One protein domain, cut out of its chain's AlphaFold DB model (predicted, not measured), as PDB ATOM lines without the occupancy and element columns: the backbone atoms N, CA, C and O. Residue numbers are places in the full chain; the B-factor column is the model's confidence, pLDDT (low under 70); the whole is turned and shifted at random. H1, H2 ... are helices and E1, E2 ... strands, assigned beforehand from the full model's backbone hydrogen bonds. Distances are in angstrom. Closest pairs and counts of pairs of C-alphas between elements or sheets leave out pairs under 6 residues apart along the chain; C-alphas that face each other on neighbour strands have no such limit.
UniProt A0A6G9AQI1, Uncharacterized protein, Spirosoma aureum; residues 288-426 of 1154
ATOM      1  N   GLN A 288      17.546  -8.593  30.887       51.19
ATOM      2  CA  GLN A 288      17.419  -9.581  29.839       51.19
ATOM      3  C   GLN A 288      16.166 -10.466  29.976       51.19
ATOM      4  O   GLN A 288      15.467 -10.648  28.987       51.19
ATOM      5  N   GLN A 289      15.824 -10.951  31.175       48.81
ATOM      6  CA  GLN A 289      14.580 -11.692  31.435       48.81
ATOM      7  C   GLN A 289      13.337 -10.805  31.343       48.81
ATOM      8  O   GLN A 289      12.358 -11.241  30.756       48.81
ATOM      9  N   ALA A 290      13.404  -9.545  31.782       49.16
ATOM     10  CA  ALA A 290      12.301  -8.587  31.635       49.16
ATOM     11  C   ALA A 290      11.950  -8.324  30.163       49.16
ATOM     12  O   ALA A 290      10.782  -8.273  29.775       49.16
ATOM     13  N   LEU A 291      12.977  -8.209  29.311       52.03
ATOM     14  CA  LEU A 291      12.796  -8.059  27.868       52.03
ATOM     15  C   LEU A 291      12.153  -9.309  27.249       52.03
ATOM     16  O   LEU A 291      11.340  -9.185  26.336       52.03
ATOM     17  N   ILE A 292      12.517 -10.498  27.744       53.25
ATOM     18  CA  ILE A 292      11.967 -11.782  27.294       53.25
ATOM     19  C   ILE A 292      10.515 -11.931  27.761       53.25
ATOM     20  O   ILE A 292       9.669 -12.213  26.925       53.25
ATOM     21  N   SER A 293      10.196 -11.673  29.032       52.78
ATOM     22  CA  SER A 293       8.836 -11.749  29.589       52.78
ATOM     23  C   SER A 293       7.884 -10.756  28.921       52.78
ATOM     24  O   SER A 293       6.781 -11.130  28.517       52.78
ATOM     25  N   ALA A 294       8.308  -9.500  28.733       54.88
ATOM     26  CA  ALA A 294       7.492  -8.469  28.093       54.88
ATOM     27  C   ALA A 294       7.219  -8.789  26.615       54.88
ATOM     28  O   ALA A 294       6.082  -8.677  26.152       54.88
ATOM     29  N   ARG A 295       8.236  -9.255  25.876       59.16
ATOM     30  CA  ARG A 295       8.087  -9.617  24.458       59.16
ATOM     31  C   ARG A 295       7.381 -10.953  24.263       59.16
ATOM     32  O   ARG A 295       6.621 -11.074  23.313       59.16
ATOM     33  N   ALA A 296       7.571 -11.920  25.157       53.34
ATOM     34  CA  ALA A 296       6.808 -13.163  25.178       53.34
ATOM     35  C   ALA A 296       5.329 -12.892  25.457       53.34
ATOM     36  O   ALA A 296       4.482 -13.458  24.782       53.34
ATOM     37  N   SER A 297       5.009 -11.970  26.370       52.66
ATOM     38  CA  SER A 297       3.628 -11.558  26.657       52.66
ATOM     39  C   SER A 297       2.993 -10.814  25.477       52.66
ATOM     40  O   SER A 297       1.852 -11.090  25.108       52.66
ATOM     41  N   GLN A 298       3.746  -9.918  24.825       54.34
ATOM     42  CA  GLN A 298       3.299  -9.217  23.618       54.34
ATOM     43  C   GLN A 298       3.112 -10.180  22.435       54.34
ATOM     44  O   GLN A 298       2.102 -10.110  21.734       54.34
ATOM     45  N   ALA A 299       4.041 -11.122  22.249       55.84
ATOM     46  CA  ALA A 299       3.956 -12.172  21.243       55.84
ATOM     47  C   ALA A 299       2.829 -13.165  21.548       55.84
ATOM     48  O   ALA A 299       2.176 -13.606  20.614       55.84
ATOM     49  N   LEU A 300       2.541 -13.477  22.817       55.78
ATOM     50  CA  LEU A 300       1.420 -14.328  23.228       55.78
ATOM     51  C   LEU A 300       0.083 -13.665  22.893       55.78
ATOM     52  O   LEU A 300      -0.793 -14.328  22.347       55.78
ATOM     53  N   LEU A 301      -0.060 -12.360  23.145       50.47
ATOM     54  CA  LEU A 301      -1.267 -11.612  22.793       50.47
ATOM     55  C   LEU A 301      -1.460 -11.550  21.267       50.47
ATOM     56  O   LEU A 301      -2.535 -11.880  20.766       50.47
ATOM     57  N   LEU A 302      -0.402 -11.212  20.515       52.00
ATOM     58  CA  LEU A 302      -0.425 -11.231  19.045       52.00
ATOM     59  C   LEU A 302      -0.675 -12.645  18.501       52.00
ATOM     60  O   LEU A 302      -1.429 -12.830  17.552       52.00
ATOM     61  N   GLY A 303      -0.060 -13.650  19.115       53.53
ATOM     62  CA  GLY A 303      -0.117 -15.051  18.731       53.53
ATOM     63  C   GLY A 303      -1.458 -15.700  19.026       53.53
ATOM     64  O   GLY A 303      -1.930 -16.473  18.208       53.53
ATOM     65  N   GLN A 304      -2.132 -15.353  20.122       54.03
ATOM     66  CA  GLN A 304      -3.495 -15.810  20.409       54.03
ATOM     67  C   GLN A 304      -4.505 -15.196  19.433       54.03
ATOM     68  O   GLN A 304      -5.383 -15.899  18.929       54.03
ATOM     69  N   ILE A 305      -4.339 -13.911  19.098       49.91
ATOM     70  CA  ILE A 305      -5.137 -13.236  18.063       49.91
ATOM     71  C   ILE A 305      -4.876 -13.870  16.687       49.91
ATOM     72  O   ILE A 305      -5.819 -14.112  15.926       49.91
ATOM     73  N   ASN A 306      -3.615 -14.197  16.389       52.75
ATOM     74  CA  ASN A 306      -3.220 -14.771  15.110       52.75
ATOM     75  C   ASN A 306      -3.595 -16.257  14.984       52.75
ATOM     76  O   ASN A 306      -4.179 -16.630  13.978       52.75
ATOM     77  N   GLN A 307      -3.394 -17.109  15.991       56.00
ATOM     78  CA  GLN A 307      -3.760 -18.539  15.953       56.00
ATOM     79  C   GLN A 307      -5.281 -18.778  15.885       56.00
ATOM     80  O   GLN A 307      -5.748 -19.809  15.371       56.00
ATOM     81  N   ALA A 308      -6.079 -17.821  16.371       53.25
ATOM     82  CA  ALA A 308      -7.532 -17.850  16.234       53.25
ATOM     83  C   ALA A 308      -8.001 -17.634  14.780       53.25
ATOM     84  O   ALA A 308      -9.093 -18.080  14.427       53.25
ATOM     85  N   ARG A 309      -7.195 -16.983  13.925       45.59
ATOM     86  CA  ARG A 309      -7.592 -16.543  12.569       45.59
ATOM     87  C   ARG A 309      -6.697 -17.076  11.440       45.59
ATOM     88  O   ARG A 309      -7.144 -17.175  10.298       45.59
ATOM     89  N   PHE A 310      -5.476 -17.485  11.762       60.16
ATOM     90  CA  PHE A 310      -4.426 -17.903  10.841       60.16
ATOM     91  C   PHE A 310      -3.771 -19.209  11.334       60.16
ATOM     92  O   PHE A 310      -3.617 -19.445  12.530       60.16
ATOM     93  N   THR A 311      -3.401 -20.078  10.404       68.94
ATOM     94  CA  THR A 311      -2.381 -21.124  10.543       68.94
ATOM     95  C   THR A 311      -1.104 -20.633   9.871       68.94
ATOM     96  O   THR A 311      -1.167 -19.825   8.953       68.94
ATOM     97  N   THR A 312       0.063 -21.099  10.283       75.94
ATOM     98  CA  THR A 312       1.307 -20.842   9.544       75.94
ATOM     99  C   THR A 312       1.459 -21.843   8.396       75.94
ATOM    100  O   THR A 312       0.801 -22.886   8.382       75.94
ATOM    101  N   GLY A 313       2.311 -21.528   7.419       82.44
ATOM    102  CA  GLY A 313       2.908 -22.530   6.532       82.44
ATOM    103  C   GLY A 313       3.769 -23.530   7.313       82.44
ATOM    104  O   GLY A 313       3.830 -23.484   8.544       82.44
ATOM    105  N   ARG A 314       4.448 -24.438   6.607       90.25
ATOM    106  CA  ARG A 314       5.354 -25.423   7.220       90.25
ATOM    107  C   ARG A 314       6.528 -24.731   7.901       90.25
ATOM    108  O   ARG A 314       6.920 -25.156   8.982       90.25
ATOM    109  N   ASN A 315       7.074 -23.675   7.292       94.88
ATOM    110  CA  ASN A 315       8.114 -22.873   7.928       94.88
ATOM    111  C   ASN A 315       7.511 -21.940   8.988       94.88
ATOM    112  O   ASN A 315       6.717 -21.058   8.667       94.88
ATOM    113  N   LEU A 316       7.916 -22.134  10.242       94.12
ATOM    114  CA  LEU A 316       7.498 -21.366  11.416       94.12
ATOM    115  C   LEU A 316       8.409 -20.157  11.693       94.12
ATOM    116  O   LEU A 316       8.132 -19.382  12.605       94.12
ATOM    117  N   PHE A 317       9.492 -19.987  10.931       93.94
ATOM    118  CA  PHE A 317      10.436 -18.884  11.087       93.94
ATOM    119  C   PHE A 317      10.097 -17.685  10.186       93.94
ATOM    120  O   PHE A 317      10.385 -17.700   8.990       93.94
ATOM    121  N   ASP A 318       9.535 -16.624  10.768       93.25
ATOM    122  CA  ASP A 318       9.300 -15.350  10.085       93.25
ATOM    123  C   ASP A 318      10.571 -14.490  10.032       93.25
ATOM    124  O   ASP A 318      10.931 -13.813  11.000       93.25
ATOM    125  N   LYS A 319      11.245 -14.509   8.878       90.50
ATOM    126  CA  LYS A 319      12.460 -13.717   8.636       90.50
ATOM    127  C   LYS A 319      12.216 -12.203   8.589       90.50
ATOM    128  O   LYS A 319      13.169 -11.443   8.719       90.50
ATOM    129  N   ASP A 320      10.971 -11.771   8.388       88.31
ATOM    130  CA  ASP A 320      10.607 -10.356   8.260       88.31
ATOM    131  C   ASP A 320      10.061  -9.789   9.587       88.31
ATOM    132  O   ASP A 320       9.631  -8.636   9.659       88.31
ATOM    133  N   SER A 321      10.093 -10.580  10.665       86.00
ATOM    134  CA  SER A 321       9.611 -10.161  11.977       86.00
ATOM    135  C   SER A 321      10.463  -9.043  12.588       86.00
ATOM    136  O   SER A 321      11.658  -9.201  12.836       86.00
ATOM    137  N   GLU A 322       9.819  -7.943  12.985       83.81
ATOM    138  CA  GLU A 322      10.457  -6.836  13.721       83.81
ATOM    139  C   GLU A 322      11.022  -7.255  15.097       83.81
ATOM    140  O   GLU A 322      11.765  -6.503  15.731       83.81
ATOM    141  N   LEU A 323      10.676  -8.455  15.580       81.81
ATOM    142  CA  LEU A 323      11.162  -9.010  16.846       81.81
ATOM    143  C   LEU A 323      12.527  -9.707  16.726       81.81
ATOM    144  O   LEU A 323      13.092 -10.095  17.754       81.81
ATOM    145  N   ILE A 324      13.059  -9.857  15.509       89.88
ATOM    146  CA  ILE A 324      14.402 -10.388  15.261       89.88
ATOM    147  C   ILE A 324      15.459  -9.469  15.880       89.88
ATOM    148  O   ILE A 324      15.410  -8.245  15.764       89.88
ATOM    149  N   GLN A 325      16.455 -10.065  16.535       90.06
ATOM    150  CA  GLN A 325      17.563  -9.338  17.151       90.06
ATOM    151  C   GLN A 325      18.857  -9.596  16.385       90.06
ATOM    152  O   GLN A 325      19.582 -10.540  16.697       90.06
ATOM    153  N   ALA A 326      19.150  -8.732  15.413       91.69
ATOM    154  CA  ALA A 326      20.399  -8.773  14.660       91.69
ATOM    155  C   ALA A 326      21.621  -8.479  15.545       91.69
ATOM    156  O   ALA A 326      21.561  -7.660  16.471       91.69
ATOM    157  N   GLY A 327      22.744  -9.128  15.243       91.31
ATOM    158  CA  GLY A 327      24.000  -8.953  15.969       91.31
ATOM    159  C   GLY A 327      24.004  -9.584  17.367       91.31
ATOM    160  O   GLY A 327      24.723  -9.121  18.264       91.31
ATOM    161  N   ARG A 328      23.177 -10.609  17.584       91.25
ATOM    162  CA  ARG A 328      23.049 -11.330  18.853       91.25
ATOM    163  C   ARG A 328      22.942 -12.829  18.623       91.25
ATOM    164  O   ARG A 328      22.374 -13.280  17.636       91.25
ATOM    165  N   PHE A 329      23.388 -13.589  19.614       92.31
ATOM    166  CA  PHE A 329      23.066 -15.006  19.734       92.31
ATOM    167  C   PHE A 329      22.462 -15.299  21.106       92.31
ATOM    168  O   PHE A 329      22.721 -14.570  22.066       92.31
ATOM    169  N   ILE A 330      21.658 -16.356  21.189       93.31
ATOM    170  CA  ILE A 330      21.115 -16.920  22.426       93.31
ATOM    171  C   ILE A 330      21.582 -18.367  22.563       93.31
ATOM    172  O   ILE A 330      21.511 -19.096  21.583       93.31
ATOM    173  N   ASP A 331      22.086 -18.780  23.728       92.31
ATOM    174  CA  ASP A 331      22.523 -20.164  23.973       92.31
ATOM    175  C   ASP A 331      21.378 -21.089  24.442       92.31
ATOM    176  O   ASP A 331      20.247 -20.649  24.663       92.31
ATOM    177  N   GLU A 332      21.657 -22.386  24.630       91.94
ATOM    178  CA  GLU A 332      20.668 -23.376  25.092       91.94
ATOM    179  C   GLU A 332      20.145 -23.113  26.521       91.94
ATOM    180  O   GLU A 332      19.156 -23.696  26.968       91.94
ATOM    181  N   LYS A 333      20.793 -22.211  27.263       90.94
ATOM    182  CA  LYS A 333      20.416 -21.808  28.624       90.94
ATOM    183  C   LYS A 333      19.615 -20.506  28.631       90.94
ATOM    184  O   LYS A 333      19.328 -19.974  29.703       90.94
ATOM    185  N   GLY A 334      19.267 -19.983  27.455       87.56
ATOM    186  CA  GLY A 334      18.531 -18.735  27.302       87.56
ATOM    187  C   GLY A 334      19.363 -17.483  27.578       87.56
ATOM    188  O   GLY A 334      18.787 -16.413  27.795       87.56
ATOM    189  N   VAL A 335      20.695 -17.590  27.578       88.25
ATOM    190  CA  VAL A 335      21.610 -16.463  27.782       88.25
ATOM    191  C   VAL A 335      21.925 -15.826  26.432       88.25
ATOM    192  O   VAL A 335      22.444 -16.482  25.533       88.25
ATOM    193  N   TYR A 336      21.647 -14.527  26.286       87.81
ATOM    194  CA  TYR A 336      22.087 -13.776  25.105       87.81
ATOM    195  C   TYR A 336      23.501 -13.252  25.278       87.81
ATOM    196  O   TYR A 336      23.846 -12.729  26.340       87.81
ATOM    197  N   SER A 337      24.242 -13.236  24.176       89.88
ATOM    198  CA  SER A 337      25.463 -12.449  24.049       89.88
ATOM    199  C   SER A 337      25.485 -11.692  22.719       89.88
ATOM    200  O   SER A 337      24.738 -12.000  21.788       89.88
ATOM    201  N   ALA A 338      26.331 -10.665  22.636       89.44
ATOM    202  CA  ALA A 338      26.560  -9.942  21.391       89.44
ATOM    203  C   ALA A 338      27.361 -10.814  20.415       89.44
ATOM    204  O   ALA A 338      28.410 -11.341  20.785       89.44
ATOM    205  N   ASP A 339      26.883 -10.926  19.181       91.75
ATOM    206  CA  ASP A 339      27.582 -11.615  18.100       91.75
ATOM    207  C   ASP A 339      27.157 -11.019  16.753       91.75
ATOM    208  O   ASP A 339      26.039 -11.261  16.310       91.75
ATOM    209  N   PRO A 340      28.030 -10.245  16.086       91.94
ATOM    210  CA  PRO A 340      27.696  -9.517  14.867       91.94
ATOM    211  C   PRO A 340      27.452 -10.409  13.640       91.94
ATOM    212  O   PRO A 340      27.211  -9.864  12.570       91.94
ATOM    213  N   THR A 341      27.590 -11.733  13.761       93.94
ATOM    214  CA  THR A 341      27.403 -12.693  12.658       93.94
ATOM    215  C   THR A 341      26.131 -13.528  12.785       93.94
ATOM    216  O   THR A 341      25.837 -14.347  11.911       93.94
ATOM    217  N   ASN A 342      25.396 -13.338  13.879       94.25
ATOM    218  CA  ASN A 342      24.202 -14.088  14.210       94.25
ATOM    219  C   ASN A 342      23.036 -13.150  14.528       94.25
ATOM    220  O   ASN A 342      23.202 -12.028  15.018       94.25
ATOM    221  N   SER A 343      21.840 -13.680  14.317       94.50
ATOM    222  CA  SER A 343      20.578 -13.056  14.671       94.50
ATOM    223  C   SER A 343      19.759 -14.004  15.541       94.50
ATOM    224  O   SER A 343      19.700 -15.203  15.281       94.50
ATOM    225  N   VAL A 344      19.085 -13.486  16.570       94.56
ATOM    226  CA  VAL A 344      18.094 -14.274  17.328       94.56
ATOM    227  C   VAL A 344      16.724 -14.096  16.686       94.56
ATOM    228  O   VAL A 344      16.308 -12.966  16.419       94.56
ATOM    229  N   SER A 345      16.027 -15.206  16.446       94.25
ATOM    230  CA  SER A 345      14.690 -15.229  15.855       94.25
ATOM    231  C   SER A 345      13.662 -14.438  16.672       94.25
ATOM    232  O   SER A 345      13.831 -14.191  17.869       94.25
ATOM    233  N   HIS A 346      12.522 -14.128  16.055       92.38
ATOM    234  CA  HIS A 346      11.295 -13.868  16.810       92.38
ATOM    235  C   HIS A 346      10.886 -15.093  17.664       92.38
ATOM    236  O   HIS A 346      11.360 -16.203  17.382       92.38
ATOM    237  N   PRO A 347      10.010 -14.940  18.678       91.12
ATOM    238  CA  PRO A 347       9.425 -16.076  19.389       91.12
ATOM    239  C   PRO A 347       8.643 -16.986  18.432       91.12
ATOM    240  O   PRO A 347       7.607 -16.590  17.900       91.12
ATOM    241  N   ILE A 348       9.140 -18.205  18.225       92.50
ATOM    242  CA  ILE A 348       8.500 -19.220  17.384       92.50
ATOM    243  C   ILE A 348       7.557 -20.034  18.258       92.50
ATOM    244  O   ILE A 348       8.005 -20.638  19.230       92.50
ATOM    245  N   PHE A 349       6.265 -20.073  17.935       91.00
ATOM    246  CA  PHE A 349       5.316 -20.897  18.682       91.00
ATOM    247  C   PHE A 349       5.618 -22.379  18.502       91.00
ATOM    248  O   PHE A 349       5.744 -22.861  17.378       91.00
ATOM    249  N   VAL A 350       5.684 -23.097  19.621       92.88
ATOM    250  CA  VAL A 350       5.884 -24.543  19.643       92.88
ATOM    251  C   VAL A 350       4.906 -25.200  20.606       92.88
ATOM    252  O   VAL A 350       4.517 -24.624  21.626       92.88
ATOM    253  N   ASN A 351       4.509 -26.421  20.283       92.38
ATOM    254  CA  ASN A 351       3.786 -27.294  21.192       92.38
ATOM    255  C   ASN A 351       4.794 -28.010  22.098       92.38
ATOM    256  O   ASN A 351       5.902 -28.302  21.657       92.38
ATOM    257  N   GLY A 352       4.434 -28.271  23.357       92.31
ATOM    258  CA  GLY A 352       5.250 -29.093  24.258       92.31
ATOM    259  C   GLY A 352       5.229 -30.564  23.842       92.31
ATOM    260  O   GLY A 352       4.284 -30.994  23.179       92.31
ATOM    261  N   ASP A 353       6.267 -31.317  24.208       94.38
ATOM    262  CA  ASP A 353       6.421 -32.746  23.895       94.38
ATOM    263  C   ASP A 353       6.251 -33.064  22.390       94.38
ATOM    264  O   ASP A 353       5.753 -34.124  22.012       94.38
ATOM    265  N   THR A 354       6.631 -32.124  21.519       95.69
ATOM    266  CA  THR A 354       6.416 -32.197  20.066       95.69
ATOM    267  C   THR A 354       7.753 -32.131  19.334       95.69
ATOM    268  O   THR A 354       8.639 -31.368  19.726       95.69
ATOM    269  N   ALA A 355       7.916 -32.946  18.287       94.88
ATOM    270  CA  ALA A 355       9.130 -32.961  17.477       94.88
ATOM    271  C   ALA A 355       9.162 -31.787  16.484       94.88
ATOM    272  O   ALA A 355       8.161 -31.504  15.826       94.88
ATOM    273  N   TYR A 356      10.317 -31.143  16.347       94.62
ATOM    274  CA  TYR A 356      10.591 -30.075  15.386       94.62
ATOM    275  C   TYR A 356      11.939 -30.318  14.709       94.62
ATOM    276  O   TYR A 356      12.828 -30.923  15.304       94.62
ATOM    277  N   THR A 357      12.098 -29.817  13.484       92.44
ATOM    278  CA  THR A 357      13.340 -29.912  12.706       92.44
ATOM    279  C   THR A 357      13.753 -28.537  12.176       92.44
ATOM    280  O   THR A 357      12.909 -27.772  11.706       92.44
ATOM    281  N   ALA A 358      15.045 -28.201  12.235       91.44
ATOM    282  CA  ALA A 358      15.585 -26.925  11.743       91.44
ATOM    283  C   ALA A 358      16.635 -27.120  10.632       91.44
ATOM    284  O   ALA A 358      17.434 -28.051  10.691       91.44
ATOM    285  N   SER A 359      16.676 -26.245   9.614       87.75
ATOM    286  CA  SER A 359      17.578 -26.436   8.451       87.75
ATOM    287  C   SER A 359      19.048 -26.159   8.737       87.75
ATOM    288  O   SER A 359      19.915 -26.523   7.939       87.75
ATOM    289  N   PHE A 360      19.347 -25.504   9.856       82.19
ATOM    290  CA  PHE A 360      20.705 -25.152  10.217       82.19
ATOM    291  C   PHE A 360      20.957 -25.234  11.723       82.19
ATOM    292  O   PHE A 360      20.054 -25.116  12.547       82.19
ATOM    293  N   LYS A 361      22.232 -25.444  12.055       67.94
ATOM    294  CA  LYS A 361      22.762 -25.688  13.394       67.94
ATOM    295  C   LYS A 361      22.736 -24.436  14.238       67.94
ATOM    296  O   LYS A 361      23.401 -23.453  13.928       67.94
ATOM    297  N   SER A 362      22.025 -24.508  15.345       69.00
ATOM    298  CA  SER A 362      21.899 -23.380  16.239       69.00
ATOM    299  C   SER A 362      21.721 -23.816  17.684       69.00
ATOM    300  O   SER A 362      21.700 -25.002  18.009       69.00
ATOM    301  N   PHE A 363      21.689 -22.818  18.547       89.56
ATOM    302  CA  PHE A 363      21.226 -22.905  19.909       89.56
ATOM    303  C   PHE A 363      19.736 -22.573  19.936       89.56
ATOM    304  O   PHE A 363      19.320 -21.497  19.486       89.56
ATOM    305  N   ILE A 364      18.947 -23.497  20.478       92.38
ATOM    306  CA  ILE A 364      17.514 -23.309  20.666       92.38
ATOM    307  C   ILE A 364      17.246 -23.201  22.156       92.38
ATOM    308  O   ILE A 364      17.673 -24.043  22.939       92.38
ATOM    309  N   SER A 365      16.516 -22.165  22.541       94.12
ATOM    310  CA  SER A 365      16.091 -21.929  23.912       94.12
ATOM    311  C   SER A 365      14.567 -21.953  23.983       94.12
ATOM    312  O   SER A 365      13.897 -21.266  23.211       94.12
ATOM    313  N   PHE A 366      14.017 -22.752  24.893       94.94
ATOM    314  CA  PHE A 366      12.585 -22.941  25.100       94.94
ATOM    315  C   PHE A 366      12.089 -22.181  26.316       94.94
ATOM    316  O   PHE A 366      12.765 -22.071  27.342       94.94
ATOM    317  N   TYR A 367      10.846 -21.731  26.224       92.31
ATOM    318  CA  TYR A 367      10.214 -20.932  27.258       92.31
ATOM    319  C   TYR A 367       8.742 -21.305  27.440       92.31
ATOM    320  O   TYR A 367       8.077 -21.716  26.485       92.31
ATOM    321  N   ASP A 368       8.224 -21.154  28.658       87.88
ATOM    322  CA  ASP A 368       6.803 -21.345  28.964       87.88
ATOM    323  C   ASP A 368       5.947 -20.126  28.615       87.88
ATOM    324  O   ASP A 368       6.458 -19.054  28.315       87.88
ATOM    325  N   GLN A 369       4.623 -20.260  28.740       81.50
ATOM    326  CA  GLN A 369       3.650 -19.192  28.470       81.50
ATOM    327  C   GLN A 369       3.902 -17.855  29.195       81.50
ATOM    328  O   GLN A 369       3.304 -16.856  28.809       81.50
ATOM    329  N   LEU A 370       4.723 -17.829  30.253       74.00
ATOM    330  CA  LEU A 370       4.999 -16.637  31.058       74.00
ATOM    331  C   LEU A 370       6.334 -15.965  30.713       74.00
ATOM    332  O   LEU A 370       6.717 -15.034  31.413       74.00
ATOM    333  N   GLY A 371       7.073 -16.410  29.689       76.06
ATOM    334  CA  GLY A 371       8.407 -15.845  29.422       76.06
ATOM    335  C   GLY A 371       9.555 -16.593  30.083       76.06
ATOM    336  O   GLY A 371      10.707 -16.212  29.887       76.06
ATOM    337  N   ARG A 372       9.291 -17.633  30.886       81.88
ATOM    338  CA  ARG A 372      10.330 -18.259  31.715       81.88
ATOM    339  C   ARG A 372      11.041 -19.344  30.928       81.88
ATOM    340  O   ARG A 372      10.386 -20.157  30.288       81.88
ATOM    341  N   HIS A 373      12.370 -19.361  30.987       89.56
ATOM    342  CA  HIS A 373      13.187 -20.404  30.361       89.56
ATOM    343  C   HIS A 373      12.846 -21.772  30.964       89.56
ATOM    344  O   HIS A 373      12.806 -21.913  32.186       89.56
ATOM    345  N   VAL A 374      12.575 -22.764  30.114       92.06
ATOM    346  CA  VAL A 374      12.198 -24.130  30.534       92.06
ATOM    347  C   VAL A 374      13.127 -25.214  30.006       92.06
ATOM    348  O   VAL A 374      12.965 -26.382  30.352       92.06
ATOM    349  N   GLY A 375      14.110 -24.846  29.190       91.94
ATOM    350  CA  GLY A 375      15.090 -25.766  28.631       91.94
ATOM    351  C   GLY A 375      15.676 -25.226  27.338       91.94
ATOM    352  O   GLY A 375      15.309 -24.151  26.879       91.94
ATOM    353  N   GLY A 376      16.572 -25.978  26.726       90.31
ATOM    354  CA  GLY A 376      17.109 -25.654  25.417       90.31
ATOM    355  C   GLY A 376      17.969 -26.789  24.910       90.31
ATOM    356  O   GLY A 376      18.342 -27.682  25.670       90.31
ATOM    357  N   GLU A 377      18.255 -26.744  23.624       85.62
ATOM    358  CA  GLU A 377      19.021 -27.763  22.932       85.62
ATOM    359  C   GLU A 377      20.191 -27.122  22.202       85.62
ATOM    360  O   GLU A 377      20.091 -26.036  21.613       85.62
ATOM    361  N   ARG A 378      21.316 -27.830  22.249       84.94
ATOM    362  CA  ARG A 378      22.505 -27.520  21.470       84.94
ATOM    363  C   ARG A 378      22.749 -28.681  20.522       84.94
ATOM    364  O   ARG A 378      23.084 -29.778  20.959       84.94
ATOM    365  N   PHE A 379      22.654 -28.415  19.227       74.94
ATOM    366  CA  PHE A 379      22.830 -29.452  18.218       74.94
ATOM    367  C   PHE A 379      24.302 -29.637  17.856       74.94
ATOM    368  O   PHE A 379      24.960 -28.721  17.354       74.94
ATOM    369  N   ASP A 380      24.808 -30.849  18.084       66.94
ATOM    370  CA  ASP A 380      26.025 -31.337  17.441       66.94
ATOM    371  C   ASP A 380      25.722 -31.819  16.008       66.94
ATOM    372  O   ASP A 380      24.581 -31.926  15.573       66.94
ATOM    373  N   ARG A 381      26.783 -32.036  15.226       55.41
ATOM    374  CA  ARG A 381      26.840 -31.844  13.766       55.41
ATOM    375  C   ARG A 381      25.839 -32.641  12.891       55.41
ATOM    376  O   ARG A 381      25.741 -32.283  11.717       55.41
ATOM    377  N   ASP A 382      25.101 -33.619  13.405       66.56
ATOM    378  CA  ASP A 382      24.328 -34.564  12.584       66.56
ATOM    379  C   ASP A 382      22.853 -34.756  13.008       66.56
ATOM    380  O   ASP A 382      22.158 -35.527  12.350       66.56
ATOM    381  N   ASP A 383      22.357 -34.053  14.037       73.38
ATOM    382  CA  ASP A 383      20.951 -34.138  14.472       73.38
ATOM    383  C   ASP A 383      20.245 -32.784  14.311       73.38
ATOM    384  O   ASP A 383      20.631 -31.794  14.933       73.38
ATOM    385  N   PHE A 384      19.262 -32.718  13.414       83.25
ATOM    386  CA  PHE A 384      18.492 -31.502  13.118       83.25
ATOM    387  C   PHE A 384      17.112 -31.512  13.770       83.25
ATOM    388  O   PHE A 384      16.390 -30.517  13.663       83.25
ATOM    389  N   THR A 385      16.753 -32.620  14.419       89.81
ATOM    390  CA  THR A 385      15.430 -32.872  14.976       89.81
ATOM    391  C   THR A 385      15.509 -32.887  16.501       89.81
ATOM    392  O   THR A 385      16.459 -33.388  17.091       89.81
ATOM    393  N   PHE A 386      14.507 -32.324  17.167       90.75
ATOM    394  CA  PHE A 386      14.437 -32.265  18.627       90.75
ATOM    395  C   PHE A 386      13.007 -32.310  19.121       90.75
ATOM    396  O   PHE A 386      12.080 -31.947  18.406       90.75
ATOM    397  N   THR A 387      12.830 -32.719  20.376       93.69
ATOM    398  CA  THR A 387      11.538 -32.667  21.064       93.69
ATOM    399  C   THR A 387      11.542 -31.541  22.086       93.69
ATOM    400  O   THR A 387      12.449 -31.430  22.908       93.69
ATOM    401  N   THR A 388      10.527 -30.689  22.036       94.56
ATOM    402  CA  THR A 388      10.345 -29.584  22.984       94.56
ATOM    403  C   THR A 388       9.995 -30.088  24.394       94.56
ATOM    404  O   THR A 388       9.289 -31.089  24.532       94.56
ATOM    405  N   PRO A 389      10.396 -29.383  25.471       95.44
ATOM    406  CA  PRO A 389       9.911 -29.665  26.824       95.44
ATOM    407  C   PRO A 389       8.380 -29.554  26.928       95.44
ATOM    408  O   PRO A 389       7.784 -28.667  26.317       95.44
ATOM    409  N   GLY A 390       7.728 -30.383  27.750       92.25
ATOM    410  CA  GLY A 390       6.257 -30.437  27.841       92.25
ATOM    411  C   GLY A 390       5.546 -29.131  28.224       92.25
ATOM    412  O   GLY A 390       4.388 -28.919  27.864       92.25
ATOM    413  N   ASN A 391       6.228 -28.207  28.906       91.25
ATOM    414  CA  ASN A 391       5.697 -26.879  29.233       91.25
ATOM    415  C   ASN A 391       6.168 -25.758  28.285       91.25
ATOM    416  O   ASN A 391       5.828 -24.596  28.522       91.25
ATOM    417  N   ALA A 392       6.913 -26.079  27.222       93.56
ATOM    418  CA  ALA A 392       7.344 -25.105  26.228       93.56
ATOM    419  C   ALA A 392       6.153 -24.561  25.423       93.56
ATOM    420  O   ALA A 392       5.220 -25.287  25.066       93.56
ATOM    421  N   LYS A 393       6.193 -23.257  25.147       92.69
ATOM    422  CA  LYS A 393       5.228 -22.532  24.312       92.69
ATOM    423  C   LYS A 393       5.879 -21.711  23.217       92.69
ATOM    424  O   LYS A 393       5.241 -21.457  22.196       92.69
ATOM    425  N   PHE A 394       7.134 -21.321  23.403       92.44
ATOM    426  CA  PHE A 394       7.918 -20.710  22.344       92.44
ATOM    427  C   PHE A 394       9.372 -21.154  22.389       92.44
ATOM    428  O   PHE A 394       9.912 -21.502  23.442       92.44
ATOM    429  N   ALA A 395       9.979 -21.124  21.211       93.81
ATOM    430  CA  ALA A 395      11.393 -21.313  20.980       93.81
ATOM    431  C   ALA A 395      12.008 -20.005  20.467       93.81
ATOM    432  O   ALA A 395      11.405 -19.287  19.666       93.81
ATOM    433  N   LEU A 396      13.218 -19.704  20.926       94.38
ATOM    434  CA  LEU A 396      14.098 -18.706  20.330       94.38
ATOM    435  C   LEU A 396      15.308 -19.421  19.761       94.38
ATOM    436  O   LEU A 396      15.877 -20.300  20.409       94.38
ATOM    437  N   VAL A 397      15.679 -19.040  18.547       93.31
ATOM    438  CA  VAL A 397      16.674 -19.747  17.753       93.31
ATOM    439  C   VAL A 397      17.721 -18.751  17.297       93.31
ATOM    440  O   VAL A 397      17.390 -17.696  16.757       93.31
ATOM    441  N   THR A 398      18.990 -19.076  17.508       94.62
ATOM    442  CA  THR A 398      20.095 -18.337  16.881       94.62
ATOM    443  C   THR A 398      20.160 -18.692  15.392       94.62
ATOM    444  O   THR A 398      20.030 -19.852  15.040       94.62
ATOM    445  N   VAL A 399      20.360 -17.756  14.480       93.88
ATOM    446  CA  VAL A 399      20.487 -18.048  13.044       93.88
ATOM    447  C   VAL A 399      21.645 -17.217  12.503       93.88
ATOM    448  O   VAL A 399      21.609 -15.999  12.673       93.88
ATOM    449  N   PRO A 400      22.667 -17.814  11.860       94.06
ATOM    450  CA  PRO A 400      23.702 -17.023  11.214       94.06
ATOM    451  C   PRO A 400      23.117 -16.157  10.116       94.06
ATOM    452  O   PRO A 400      22.295 -16.620   9.320       94.06
ATOM    453  N   ASP A 401      23.602 -14.926  10.030       92.25
ATOM    454  CA  ASP A 401      23.076 -13.934   9.094       92.25
ATOM    455  C   ASP A 401      23.207 -14.402   7.632       92.25
ATOM    456  O   ASP A 401      22.356 -14.104   6.798       92.25
ATOM    457  N   GLU A 402      24.227 -15.213   7.317       92.44
ATOM    458  CA  GLU A 402      24.442 -15.776   5.974       92.44
ATOM    459  C   GLU A 402      23.407 -16.841   5.564       92.44
ATOM    460  O   GLU A 402      23.254 -17.121   4.376       92.44
ATOM    461  N   LEU A 403      22.685 -17.428   6.526       91.81
ATOM    462  CA  LEU A 403      21.666 -18.459   6.287       91.81
ATOM    463  C   LEU A 403      20.248 -17.975   6.555       91.81
ATOM    464  O   LEU A 403      19.298 -18.714   6.290       91.81
ATOM    465  N   PHE A 404      20.111 -16.745   7.039       90.50
ATOM    466  CA  PHE A 404      18.868 -16.154   7.511       90.50
ATOM    467  C   PHE A 404      17.735 -16.250   6.482       90.50
ATOM    468  O   PHE A 404      16.636 -16.703   6.796       90.50
ATOM    469  N   ASP A 405      18.032 -15.936   5.218       90.88
ATOM    470  CA  ASP A 405      17.063 -15.996   4.118       90.88
ATOM    471  C   ASP A 405      16.615 -17.419   3.750       90.88
ATOM    472  O   ASP A 405      15.573 -17.584   3.119       90.88
ATOM    473  N   SER A 406      17.380 -18.440   4.141       91.69
ATOM    474  CA  SER A 406      17.150 -19.856   3.814       91.69
ATOM    475  C   SER A 406      16.791 -20.722   5.029       91.69
ATOM    476  O   SER A 406      16.681 -21.947   4.918       91.69
ATOM    477  N   PHE A 407      16.625 -20.105   6.200       94.06
ATOM    478  CA  PHE A 407      16.366 -20.827   7.436       94.06
ATOM    479  C   PHE A 407      14.931 -21.380   7.475       94.06
ATOM    480  O   PHE A 407      13.961 -20.691   7.147       94.06
ATOM    481  N   LEU A 408      14.816 -22.643   7.878       92.94
ATOM    482  CA  LEU A 408      13.568 -23.357   8.098       92.94
ATOM    483  C   LEU A 408      13.508 -23.793   9.553       92.94
ATOM    484  O   LEU A 408      14.473 -24.352  10.076       92.94
ATOM    485  N   PHE A 409      12.338 -23.628  10.149       94.06
ATOM    486  CA  PHE A 409      11.983 -24.237  11.421       94.06
ATOM    487  C   PHE A 409      10.612 -24.878  11.248       94.06
ATOM    488  O   PHE A 409       9.642 -24.162  11.021       94.06
ATOM    489  N   VAL A 410      10.521 -26.205  11.286       94.25
ATOM    490  CA  VAL A 410       9.304 -26.937  10.901       94.25
ATOM    491  C   VAL A 410       8.862 -27.898  12.001       94.25
ATOM    492  O   VAL A 410       9.693 -28.448  12.719       94.25
ATOM    493  N   GLU A 411       7.554 -28.104  12.135       94.31
ATOM    494  CA  GLU A 411       6.995 -29.151  13.000       94.31
ATOM    495  C   GLU A 411       7.137 -30.526  12.328       94.31
ATOM    496  O   GLU A 411       6.775 -30.685  11.161       94.31
ATOM    497  N   GLY A 412       7.653 -31.515  13.063       93.56
ATOM    498  CA  GLY A 412       7.915 -32.878  12.595       93.56
ATOM    499  C   GLY A 412       9.401 -33.242  12.481       93.56
ATOM    500  O   GLY A 412      10.289 -32.438  12.766       93.56
ATOM    501  N   GLU A 413       9.667 -34.483  12.065       91.62
ATOM    502  CA  GLU A 413      11.018 -35.066  11.934       91.62
ATOM    503  C   GLU A 413      11.660 -34.842  10.548       91.62
ATOM    504  O   GLU A 413      12.827 -35.164  10.337       91.62
ATOM    505  N   GLU A 414      10.916 -34.294   9.582       88.19
ATOM    506  CA  GLU A 414      11.392 -34.078   8.212       88.19
ATOM    507  C   GLU A 414      11.448 -32.587   7.870       88.19
ATOM    508  O   GLU A 414      10.460 -31.867   8.007       88.19
ATOM    509  N   LEU A 415      12.595 -32.126   7.363       85.88
ATOM    510  CA  LEU A 415      12.820 -30.718   7.023       85.88
ATOM    511  C   LEU A 415      12.039 -30.254   5.775       85.88
ATOM    512  O   LEU A 415      11.480 -29.157   5.751       85.88
ATOM    513  N   GLY A 416      12.001 -31.094   4.733       86.19
ATOM    514  CA  GLY A 416      11.443 -30.759   3.417       86.19
ATOM    515  C   GLY A 416      12.239 -29.697   2.635       86.19
ATOM    516  O   GLY A 416      13.317 -29.268   3.045       86.19
ATOM    517  N   ASP A 417      11.705 -29.289   1.478       89.75
ATOM    518  CA  ASP A 417      12.254 -28.185   0.673       89.75
ATOM    519  C   ASP A 417      12.074 -26.823   1.370       89.75
ATOM    520  O   ASP A 417      11.175 -26.634   2.191       89.75
ATOM    521  N   TYR A 418      12.893 -25.831   1.015       90.44
ATOM    522  CA  TYR A 418      12.685 -24.472   1.514       90.44
ATOM    523  C   TYR A 418      11.331 -23.907   1.066       90.44
ATOM    524  O   TYR A 418      11.014 -23.886  -0.124       90.44
ATOM    525  N   GLU A 419      10.576 -23.377   2.025       87.25
ATOM    526  CA  GLU A 419       9.425 -22.516   1.789       87.25
ATOM    527  C   GLU A 419       9.484 -21.292   2.719       87.25
ATOM    528  O   GLU A 419       9.924 -21.406   3.871       87.25
ATOM    529  N   PRO A 420       9.082 -20.103   2.236       87.31
ATOM    530  CA  PRO A 420       9.033 -18.916   3.075       87.31
ATOM    531  C   PRO A 420       7.949 -19.065   4.145       87.31
ATOM    532  O   PRO A 420       6.932 -19.729   3.929       87.31
ATOM    533  N   PHE A 421       8.138 -18.400   5.283       87.62
ATOM    534  CA  PHE A 421       7.065 -18.239   6.256       87.62
ATOM    535  C   PHE A 421       5.863 -17.559   5.602       87.62
ATOM    536  O   PHE A 421       5.982 -16.526   4.941       87.62
ATOM    537  N   VAL A 422       4.688 -18.153   5.787       81.31
ATOM    538  CA  VAL A 422       3.419 -17.610   5.311       81.31
ATOM    539  C   VAL A 422       2.379 -17.736   6.410       81.31
ATOM    540  O   VAL A 422       2.278 -18.768   7.069       81.31
ATOM    541  N   GLN A 423       1.566 -16.701   6.594       72.31
ATOM    542  CA  GLN A 423       0.342 -16.810   7.380       72.31
ATOM    543  C   GLN A 423      -0.805 -17.195   6.446       72.31
ATOM    544  O   GLN A 423      -1.165 -16.469   5.519       72.31
ATOM    545  N   ILE A 424      -1.378 -18.364   6.686       69.25
ATOM    546  CA  ILE A 424      -2.510 -18.929   5.966       69.25
ATOM    547  C   ILE A 424      -3.758 -18.642   6.797       69.25
ATOM    548  O   ILE A 424      -3.896 -19.142   7.904       69.25
ATOM    549  N   VAL A 425      -4.708 -17.859   6.293       51.88
ATOM    550  CA  VAL A 425      -6.019 -17.734   6.953       51.88
ATOM    551  C   VAL A 425      -6.655 -19.123   7.019       51.88
ATOM    552  O   VAL A 425      -6.710 -19.808   5.994       51.88
ATOM    553  N   LYS A 426      -7.162 -19.541   8.188       50.78
ATOM    554  CA  LYS A 426      -7.928 -20.796   8.313       50.78
ATOM    555  C   LYS A 426      -9.100 -20.754   7.323       50.78
ATOM    556  O   LYS A 426     -10.103 -20.099   7.590       50.78
TER     557      LYS A 426
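What this domain is: This is residues 288 to 426 of the 1154 residues of an uncharacterized protein of Spirosoma aureum (UniProt A0A6G9AQI1). Picture a body of strands in which the five-stranded sheet E2, E3, E8, E5, E6 is strongly twisted and curled like part of a barrel, with E8 nearest the middle, and a smaller three-stranded sheet, E7, E4, E9, at its side. The one helix, H1, grazes the larger sheet with its residues 288 to 300 and runs on to a small pair of strands, E1 and E10, which are the elements farthest from the middle. The printed part has 139 residues, with one named helix followed by ten named strands; its class is mixed, helices and strands, though under half of the residues are in named elements, and the sheets, in orders E2 - E3 - E8 - E5 - E6, E7 - E4 - E9 and E1 - E10, are antiparallel throughout. The whole is compact, with a radius of gyration of the C-alphas of 13.7 A and spans of 37 by 36 by 28 A.

Where its parts are: Find C-alpha 288 at (17.419, -9.581, 29.839); from there H1, residues 288 to 307, runs 26.9 A to C-alpha 307 at (-3.760, -18.539, 15.953). E1 follows with residues 310 to 312. Look next for E2, residues 325 to 330, 9.9 A long, and E3, residues 336 to 344, the longest strand by residues, which bends by 137 degrees at residue 339 and measures 8.8 A from first to last C-alpha. E4 holds residues 355 to 358 and is 10.5 A long, E5 residues 363 to 367 with 13.4 A, and E6 residues 373 to 378 with 14.7 A. After E7, residues 385 to 387, E8 runs 19.7 A over residues 394 to 400. E9, residues 409 to 411, and E10, residues 423 to 425, come last; E10 ends with C-alpha 425 at (-6.019, -17.734, 6.953).

How they stand to each other: Start in the large sheet, whose edge strands are E2 and E6. E2 and E3 form a hairpin, with N 325 and O 344 2.9 A apart, within hydrogen-bond range. The pairing of E8 is staggered: its residues 398 to 400 pair with E3, where N 399 and O 343 are 2.8 A apart, and its residues 394 to 397 pair with E5, where N 396 and O 365 are also 2.8 A apart. E5 and E6 form a second hairpin, their directions at 161 degrees, with N 366 and O 375 at 2.8 A. The closest C-alphas of E2 and E8, those of Phe 329 and Thr 398, are 5.3 A apart, and the two strands have 6 pairs of C-alphas within 8 A. Residues 348 to 349 make a short antiparallel pairing with residues 394 to 395 of E8. In the smaller sheet E4 is the inner strand: N 356 and O 386 of E7 are 2.8 A apart, and N 357 and O 410 of E9 are 2.9 A apart. Its E7 comes near E6 at Phe 386 and Glu 377, the closest C-alphas, 7.7 A apart. H1 is on the large sheet but only grazes it; it is not on the smaller one. In H1 every O i to N i+4 pair is within hydrogen-bond range. E1 and E10 are antiparallel, with N 311 and O 424 2.7 A apart, and E10 is apart from H1.

The domain as a whole: The two C-alphas farthest apart, those of Ala 338 and Lys 426, are 38.4 A from each other. The printed part has no cut. Two links are long: E1 to E2, residues 313 to 324, and E9 to E10, with 11 residues between them. The mean pLDDT of the printed part is 82.1; look for values under 70 at residues 288 to 311, 361 to 362, 380 to 382 and 424 to 426.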